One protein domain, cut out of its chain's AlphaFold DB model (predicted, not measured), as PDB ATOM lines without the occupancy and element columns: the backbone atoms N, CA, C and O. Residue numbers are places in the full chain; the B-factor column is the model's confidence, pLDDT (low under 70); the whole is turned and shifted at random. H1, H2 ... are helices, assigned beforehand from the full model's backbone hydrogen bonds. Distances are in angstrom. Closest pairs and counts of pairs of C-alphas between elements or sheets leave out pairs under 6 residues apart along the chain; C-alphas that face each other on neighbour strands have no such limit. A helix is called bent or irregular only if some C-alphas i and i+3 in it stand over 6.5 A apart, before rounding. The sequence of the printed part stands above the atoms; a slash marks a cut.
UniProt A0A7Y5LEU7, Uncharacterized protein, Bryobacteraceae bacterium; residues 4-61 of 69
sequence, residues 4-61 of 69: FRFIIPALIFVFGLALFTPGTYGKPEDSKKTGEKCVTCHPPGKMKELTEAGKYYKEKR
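What this domain is: This is residues 4 to 61 of the 69 residues of an uncharacterized protein of Bryobacteraceae bacterium (UniProt A0A7Y5LEU7). Picture a long arm that sticks out from a small compact head: residues 4 to 25, with the helix H1 at their far end, make the arm, and three short helices joined by loops make the head. In the head, H3 packs on H4, while H2 lies at one side of H3 and the turn of residues 44 to 47 at the other. The printed part has 58 residues with four named helices, in the order H1, H2, H3, H4, and no named strand; the class is all helix. The whole is extended, with a radius of gyration of the C-alphas of 17.8 A, and its C-alphas span 53 by 22 by 18 A, the arm making the length.

How they stand to each other: Start at the first printed residue with H1, residues 4 to 19, which touches no helix. Go on to H2, residues 28 to 34, which is apart from H1. H3, residues 38 to 41, is close to H2 but not clearly touching it: look at Ser 31 and Cys 38, whose C-alphas, the closest of the two helices, are 7.7 A apart. H4, residues 52 to 60, touches H3; the closest C-alphas are those of Cys 41 and Gly 54, 3.8 A apart. H2 and H4 are apart, and H1 is apart from H3 and H4. In the backbones of H2 and H4 you will find every O i to N i+4 pair within hydrogen-bond range; in H1 it is 11 of 12, and H3 is too short for such a pair, but its one O i to N i+3 pair is within range.

Where its parts are: Find C-alpha 4 at (-13.166, -13.376, -20.212); from there H1 runs 22.8 A to C-alpha 19 at (5.725, -23.121, -11.876). It is neither bent nor irregular, but only just: C-alphas 5 and 8 are 6.3 A apart. H2 takes up residues 28 to 34 and measures 10.3 A, and the four residues 38 to 41 are H3, 5.8 A long. H4 runs 12.2 A from C-alpha 52 to C-alpha 60 at (28.207, -30.775, 6.425).

The domain as a whole: The two C-alphas farthest apart are those of Phe 4 and Glu 52, at 54.0 A. Residues 4 to 25 stand free; the 36 residues without them span 22 by 18 by 13 A. The printed part has no cut, and no link is long: H2 to H3 is tight, while H1 to H2 and H3 to H4 are short. In the B-factor column, the mean pLDDT of the printed part is 77.6; residue 4 and residues 21 to 33 are under 70.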
ATOM      1  N   PHE A   4     -13.568 -11.964 -20.147       67.75
ATOM      2  CA  PHE A   4     -13.166 -13.376 -20.212       67.75
ATOM      3  C   PHE A   4     -12.032 -13.632 -21.217       67.75
ATOM      4  O   PHE A   4     -11.205 -14.517 -21.018       67.75
ATOM      5  N   ARG A   5     -11.943 -12.792 -22.258       73.00
ATOM      6  CA  ARG A   5     -10.887 -12.846 -23.277       73.00
ATOM      7  C   ARG A   5      -9.503 -12.479 -22.731       73.00
ATOM      8  O   ARG A   5      -8.509 -12.836 -23.347       73.00
ATOM      9  N   PHE A   6      -9.451 -11.782 -21.595       83.00
ATOM     10  CA  PHE A   6      -8.210 -11.384 -20.929       83.00
ATOM     11  C   PHE A   6      -7.947 -12.180 -19.644       83.00
ATOM     12  O   PHE A   6      -6.793 -12.419 -19.309       83.00
ATOM     13  N   ILE A   7      -8.996 -12.651 -18.962       87.75
ATOM     14  CA  ILE A   7      -8.871 -13.421 -17.712       87.75
ATOM     15  C   ILE A   7      -8.204 -14.781 -17.948       87.75
ATOM     16  O   ILE A   7      -7.304 -15.150 -17.199       87.75
ATOM     17  N   ILE A   8      -8.600 -15.513 -18.995       89.00
ATOM     18  CA  ILE A   8      -8.015 -16.829 -19.302       89.00
ATOM     19  C   ILE A   8      -6.502 -16.733 -19.580       89.00
ATOM     20  O   ILE A   8      -5.741 -17.427 -18.906       89.00
ATOM     21  N   PRO A   9      -6.017 -15.878 -20.507       88.19
ATOM     22  CA  PRO A   9      -4.578 -15.763 -20.744       88.19
ATOM     23  C   PRO A   9      -3.814 -15.209 -19.534       88.19
ATOM     24  O   PRO A   9      -2.695 -15.650 -19.283       88.19
ATOM     25  N   ALA A  10      -4.412 -14.310 -18.742       91.00
ATOM     26  CA  ALA A  10      -3.795 -13.828 -17.505       91.00
ATOM     27  C   ALA A  10      -3.610 -14.954 -16.474       91.00
ATOM     28  O   ALA A  10      -2.544 -15.064 -15.873       91.00
ATOM     29  N   LEU A  11      -4.607 -15.830 -16.308       91.00
ATOM     30  CA  LEU A  11      -4.506 -16.989 -15.418       91.00
ATOM     31  C   LEU A  11      -3.422 -17.969 -15.871       91.00
ATOM     32  O   LEU A  11      -2.620 -18.402 -15.048       91.00
ATOM     33  N   ILE A  12      -3.350 -18.272 -17.170       90.62
ATOM     34  CA  ILE A  12      -2.312 -19.153 -17.725       90.62
ATOM     35  C   ILE A  12      -0.917 -18.559 -17.493       90.62
ATOM     36  O   ILE A  12       0.000 -19.281 -17.106       90.62
ATOM     37  N   PHE A  13      -0.758 -17.245 -17.673       89.62
ATOM     38  CA  PHE A  13       0.515 -16.562 -17.446       89.62
ATOM     39  C   PHE A  13       0.954 -16.619 -15.978       89.62
ATOM     40  O   PHE A  13       2.090 -16.992 -15.689       89.62
ATOM     41  N   VAL A  14       0.049 -16.306 -15.046       90.25
ATOM     42  CA  VAL A  14       0.340 -16.361 -13.603       90.25
ATOM     43  C   VAL A  14       0.681 -17.787 -13.172       90.25
ATOM     44  O   VAL A  14       1.633 -17.991 -12.419       90.25
ATOM     45  N   PHE A  15      -0.045 -18.779 -13.688       88.75
ATOM     46  CA  PHE A  15       0.216 -20.183 -13.383       88.75
ATOM     47  C   PHE A  15       1.571 -20.645 -13.938       88.75
ATOM     48  O   PHE A  15       2.345 -21.278 -13.225       88.75
ATOM     49  N   GLY A  16       1.909 -20.264 -15.174       85.75
ATOM     50  CA  GLY A  16       3.217 -20.545 -15.769       85.75
ATOM     51  C   GLY A  16       4.372 -19.910 -14.990       85.75
ATOM     52  O   GLY A  16       5.388 -20.564 -14.760       85.75
ATOM     53  N   LEU A  17       4.198 -18.672 -14.517       83.88
ATOM     54  CA  LEU A  17       5.202 -17.972 -13.715       83.88
ATOM     55  C   LEU A  17       5.416 -18.638 -12.347       83.88
ATOM     56  O   LEU A  17       6.554 -18.769 -11.898       83.88
ATOM     57  N   ALA A  18       4.338 -19.099 -11.704       79.94
ATOM     58  CA  ALA A  18       4.414 -19.795 -10.420       79.94
ATOM     59  C   ALA A  18       5.181 -21.127 -10.521       79.94
ATOM     60  O   ALA A  18       5.961 -21.459  -9.626       79.94
ATOM     61  N   LEU A  19       5.012 -21.860 -11.628       78.06
ATOM     62  CA  LEU A  19       5.725 -23.121 -11.876       78.06
ATOM     63  C   LEU A  19       7.215 -22.926 -12.205       78.06
ATOM     64  O   LEU A  19       8.007 -23.838 -11.985       78.06
ATOM     65  N   PHE A  20       7.610 -21.752 -12.704       72.25
ATOM     66  CA  PHE A  20       8.983 -21.436 -13.123       72.25
ATOM     67  C   PHE A  20       9.760 -20.586 -12.110       72.25
ATOM     68  O   PHE A  20      10.667 -19.838 -12.479       72.25
ATOM     69  N   THR A  21       9.451 -20.694 -10.818       65.19
ATOM     70  CA  THR A  21      10.297 -20.054  -9.807       65.19
ATOM     71  C   THR A  21      11.645 -20.785  -9.740       65.19
ATOM     72  O   THR A  21      11.681 -21.990  -9.473       65.19
ATOM     73  N   PRO A  22      12.785 -20.113 -10.007       63.03
ATOM     74  CA  PRO A  22      14.079 -20.742  -9.826       63.03
ATOM     75  C   PRO A  22      14.262 -20.970  -8.327       63.03
ATOM     76  O   PRO A  22      14.530 -20.040  -7.569       63.03
ATOM     77  N   GLY A  23      14.099 -22.217  -7.890       56.44
ATOM     78  CA  GLY A  23      14.508 -22.657  -6.564       56.44
ATOM     79  C   GLY A  23      16.024 -22.544  -6.457       56.44
ATOM     80  O   GLY A  23      16.748 -23.512  -6.681       56.44
ATOM     81  N   THR A  24      16.537 -21.347  -6.179       57.72
ATOM     82  CA  THR A  24      17.960 -21.165  -5.916       57.72
ATOM     83  C   THR A  24      18.223 -21.695  -4.510       57.72
ATOM     84  O   THR A  24      17.906 -21.046  -3.517       57.72
ATOM     85  N   TYR A  25      18.783 -22.900  -4.419       58.22
ATOM     86  CA  TYR A  25      19.138 -23.545  -3.148       58.22
ATOM     87  C   TYR A  25      20.202 -22.784  -2.338       58.22
ATOM     88  O   TYR A  25      20.417 -23.107  -1.174       58.22
ATOM     89  N   GLY A  26      20.862 -21.782  -2.926       61.03
ATOM     90  CA  GLY A  26      21.698 -20.836  -2.193       61.03
ATOM     91  C   GLY A  26      20.829 -19.747  -1.582       61.03
ATOM     92  O   GLY A  26      20.533 -18.754  -2.248       61.03
ATOM     93  N   LYS A  27      20.402 -19.918  -0.328       61.09
ATOM     94  CA  LYS A  27      19.733 -18.828   0.383       61.09
ATOM     95  C   LYS A  27      20.779 -17.772   0.756       61.09
ATOM     96  O   LYS A  27      21.882 -18.138   1.163       61.09
ATOM     97  N   PRO A  28      20.451 -16.468   0.713       63.31
ATOM     98  CA  PRO A  28      21.353 -15.423   1.204       63.31
ATOM     99  C   PRO A  28      21.725 -15.626   2.685       63.31
ATOM    100  O   PRO A  28      22.756 -15.141   3.142       63.31
ATOM    101  N   GLU A  29      20.915 -16.376   3.437       62.59
ATOM    102  CA  GLU A  29      21.221 -16.811   4.802       62.59
ATOM    103  C   GLU A  29      22.432 -17.754   4.887       62.59
ATOM    104  O   GLU A  29      23.188 -17.669   5.854       62.59
ATOM    105  N   ASP A  30      22.652 -18.629   3.901       63.81
ATOM    106  CA  ASP A  30      23.797 -19.550   3.882       63.81
ATOM    107  C   ASP A  30      25.112 -18.784   3.647       63.81
ATOM    108  O   ASP A  30      26.120 -19.060   4.303       63.81
ATOM    109  N   SER A  31      25.084 -17.752   2.792       64.06
ATOM    110  CA  SER A  31      26.215 -16.832   2.597       64.06
ATOM    111  C   SER A  31      26.521 -16.014   3.853       64.06
ATOM    112  O   SER A  31      27.683 -15.767   4.156       64.06
ATOM    113  N   LYS A  32      25.496 -15.627   4.625       65.31
ATOM    114  CA  LYS A  32      25.686 -14.915   5.901       65.31
ATOM    115  C   LYS A  32      26.287 -15.799   6.994       65.31
ATOM    116  O   LYS A  32      27.045 -15.295   7.812       65.31
ATOM    117  N   LYS A  33      25.957 -17.095   7.013       66.50
ATOM    118  CA  LYS A  33      26.498 -18.056   7.993       66.50
ATOM    119  C   LYS A  33      27.967 -18.377   7.758       66.50
ATOM    120  O   LYS A  33      28.702 -18.576   8.713       66.50
ATOM    121  N   THR A  34      28.372 -18.454   6.495       72.12
ATOM    122  CA  THR A  34      29.753 -18.781   6.123       72.12
ATOM    123  C   THR A  34      30.642 -17.550   6.000       72.12
ATOM    124  O   THR A  34      31.837 -17.657   6.237       72.12
ATOM    125  N   GLY A  35      30.093 -16.388   5.622       71.44
ATOM    126  CA  GLY A  35      30.872 -15.163   5.392       71.44
ATOM    127  C   GLY A  35      31.838 -15.249   4.201       71.44
ATOM    128  O   GLY A  35      32.607 -14.324   3.953       71.44
ATOM    129  N   GLU A  36      31.800 -16.353   3.456       75.56
ATOM    130  CA  GLU A  36      32.716 -16.671   2.368       75.56
ATOM    131  C   GLU A  36      32.212 -16.136   1.024       75.56
ATOM    132  O   GLU A  36      31.013 -15.952   0.792       75.56
ATOM    133  N   LYS A  37      33.144 -15.888   0.097       78.06
ATOM    134  CA  LYS A  37      32.796 -15.406  -1.247       78.06
ATOM    135  C   LYS A  37      32.065 -16.504  -2.021       78.06
ATOM    136  O   LYS A  37      32.376 -17.683  -1.884       78.06
ATOM    137  N   CYS A  38      31.179 -16.129  -2.948       77.38
ATOM    138  CA  CYS A  38      30.488 -17.096  -3.816       77.38
ATOM    139  C   CYS A  38      31.467 -18.012  -4.574       77.38
ATOM    140  O   CYS A  38      31.171 -19.185  -4.787       77.38
ATOM    141  N   VAL A  39      32.651 -17.488  -4.919       82.25
ATOM    142  CA  VAL A  39      33.715 -18.241  -5.600       82.25
ATOM    143  C   VAL A  39      34.340 -19.350  -4.749       82.25
ATOM    144  O   VAL A  39      34.990 -20.249  -5.277       82.25
ATOM    145  N   THR A  40      34.156 -19.295  -3.427       81.00
ATOM    146  CA  THR A  40      34.614 -20.340  -2.512       81.00
ATOM    147  C   THR A  40      33.831 -21.623  -2.762       81.00
ATOM    148  O   THR A  40      34.443 -22.682  -2.854       81.00
ATOM    149  N   CYS A  41      32.511 -21.540  -2.967       80.44
ATOM    150  CA  CYS A  41      31.641 -22.700  -3.196       80.44
ATOM    151  C   CYS A  41      31.373 -22.997  -4.681       80.44
ATOM    152  O   CYS A  41      31.137 -24.154  -5.033       80.44
ATOM    153  N   HIS A  42      31.428 -21.986  -5.552       83.00
ATOM    154  CA  HIS A  42      31.172 -22.111  -6.989       83.00
ATOM    155  C   HIS A  42      32.374 -21.647  -7.816       83.00
ATOM    156  O   HIS A  42      32.910 -20.578  -7.548       83.00
ATOM    157  N   PRO A  43      32.794 -22.367  -8.866       85.56
ATOM    158  CA  PRO A  43      33.814 -21.853  -9.768       85.56
ATOM    159  C   PRO A  43      33.333 -20.569 -10.476       85.56
ATOM    160  O   PRO A  43      32.132 -20.416 -10.737       85.56
ATOM    161  N   PRO A  44      34.248 -19.648 -10.830       81.00
ATOM    162  CA  PRO A  44      33.887 -18.425 -11.540       81.00
ATOM    163  C   PRO A  44      33.163 -18.757 -12.851       81.00
ATOM    164  O   PRO A  44      33.627 -19.569 -13.647       81.00
ATOM    165  N   GLY A  45      31.989 -18.157 -13.053       79.31
ATOM    166  CA  GLY A  45      31.152 -18.385 -14.236       79.31
ATOM    167  C   GLY A  45      30.379 -19.711 -14.251       79.31
ATOM    168  O   GLY A  45      29.580 -19.926 -15.160       79.31
ATOM    169  N   LYS A  46      30.549 -20.583 -13.247       78.19
ATOM    170  CA  LYS A  46      29.930 -21.915 -13.204       78.19
ATOM    171  C   LYS A  46      29.103 -22.148 -11.941       78.19
ATOM    172  O   LYS A  46      29.365 -23.048 -11.154       78.19
ATOM    173  N   MET A  47      28.022 -21.387 -11.790       73.81
ATOM    174  CA  MET A  47      27.130 -21.460 -10.619       73.81
ATOM    175  C   MET A  47      26.384 -22.801 -10.447       73.81
ATOM    176  O   MET A  47      25.765 -23.031  -9.414       73.81
ATOM    177  N   LYS A  48      26.415 -23.691 -11.449       76.44
ATOM    178  CA  LYS A  48      25.847 -25.049 -11.357       76.44
ATOM    179  C   LYS A  48      26.845 -26.088 -10.838       76.44
ATOM    180  O   LYS A  48      26.430 -27.156 -10.396       76.44
ATOM    181  N   GLU A  49      28.139 -25.794 -10.905       82.00
ATOM    182  CA  GLU A  49      29.198 -26.669 -10.409       82.00
ATOM    183  C   GLU A  49      29.567 -26.250  -8.980       82.00
ATOM    184  O   GLU A  49      29.477 -25.072  -8.625       82.00
ATOM    185  N   LEU A  50      29.970 -27.215  -8.153       82.88
ATOM    186  CA  LEU A  50      30.495 -26.947  -6.818       82.88
ATOM    187  C   LEU A  50      31.985 -27.268  -6.775       82.88
ATOM    188  O   LEU A  50      32.426 -28.308  -7.271       82.88
ATOM    189  N   THR A  51      32.744 -26.380  -6.143       86.12
ATOM    190  CA  THR A  51      34.133 -26.633  -5.753       86.12
ATOM    191  C   THR A  51      34.183 -27.680  -4.634       86.12
ATOM    192  O   THR A  51      33.159 -28.038  -4.049       86.12
ATOM    193  N   GLU A  52      35.379 -28.141  -4.274       88.12
ATOM    194  CA  GLU A  52      35.572 -29.043  -3.128       88.12
ATOM    195  C   GLU A  52      35.008 -28.455  -1.819       88.12
ATOM    196  O   GLU A  52      34.333 -29.154  -1.063       88.12
ATOM    197  N   ALA A  53      35.161 -27.144  -1.600       84.56
ATOM    198  CA  ALA A  53      34.558 -26.451  -0.460       84.56
ATOM    199  C   ALA A  53      33.023 -26.416  -0.549       84.56
ATOM    200  O   ALA A  53      32.332 -26.630   0.445       84.56
ATOM    201  N   GLY A  54      32.478 -26.199  -1.751       83.31
ATOM    202  CA  GLY A  54      31.035 -26.234  -1.985       83.31
ATOM    203  C   GLY A  54      30.430 -27.614  -1.720       83.31
ATOM    204  O   GLY A  54      29.374 -27.712  -1.091       83.31
ATOM    205  N   LYS A  55      31.106 -28.690  -2.142       86.25
ATOM    206  CA  LYS A  55      30.699 -30.073  -1.840       86.25
ATOM    207  C   LYS A  55      30.745 -30.347  -0.336       86.25
ATOM    208  O   LYS A  55      29.769 -30.856   0.208       86.25
ATOM    209  N   TYR A  56      31.810 -29.917   0.343       85.44
ATOM    210  CA  TYR A  56      31.935 -30.039   1.798       85.44
ATOM    211  C   TYR A  56      30.797 -29.322   2.539       85.44
ATOM    212  O   TYR A  56      30.177 -29.900   3.433       85.44
ATOM    213  N   TYR A  57      30.451 -28.095   2.131       82.75
ATOM    214  CA  TYR A  57      29.316 -27.365   2.708       82.75
ATOM    215  C   TYR A  57      27.974 -28.036   2.404       82.75
ATOM    216  O   TYR A  57      27.085 -28.052   3.254       82.75
ATOM    217  N   LYS A  58      27.802 -28.613   1.210       82.50
ATOM    218  CA  LYS A  58      26.575 -29.334   0.848       82.50
ATOM    219  C   LYS A  58      26.318 -30.517   1.787       82.50
ATOM    220  O   LYS A  58      25.169 -30.747   2.155       82.50
ATOM    221  N   GLU A  59      27.369 -31.229   2.181       82.25
ATOM    222  CA  GLU A  59      27.279 -32.395   3.066       82.25
ATOM    223  C   GLU A  59      27.198 -32.010   4.544       82.25
ATOM    224  O   GLU A  59      26.350 -32.519   5.273       82.25
ATOM    225  N   LYS A  60      28.063 -31.094   4.996       81.69
ATOM    226  CA  LYS A  60      28.207 -30.775   6.425       81.69
ATOM    227  C   LYS A  60      27.427 -29.551   6.879       81.69
ATOM    228  O   LYS A  60      27.330 -29.308   8.078       81.69
ATOM    229  N   ARG A  61      26.901 -28.760   5.939       78.38
ATOM    230  CA  ARG A  61      26.196 -27.485   6.180       78.38
ATOM    231  C   ARG A  61      27.026 -26.474   6.987       78.38
ATOM    232  O   ARG A  61      26.476 -25.521   7.529       78.38
TER     233      ARG A  61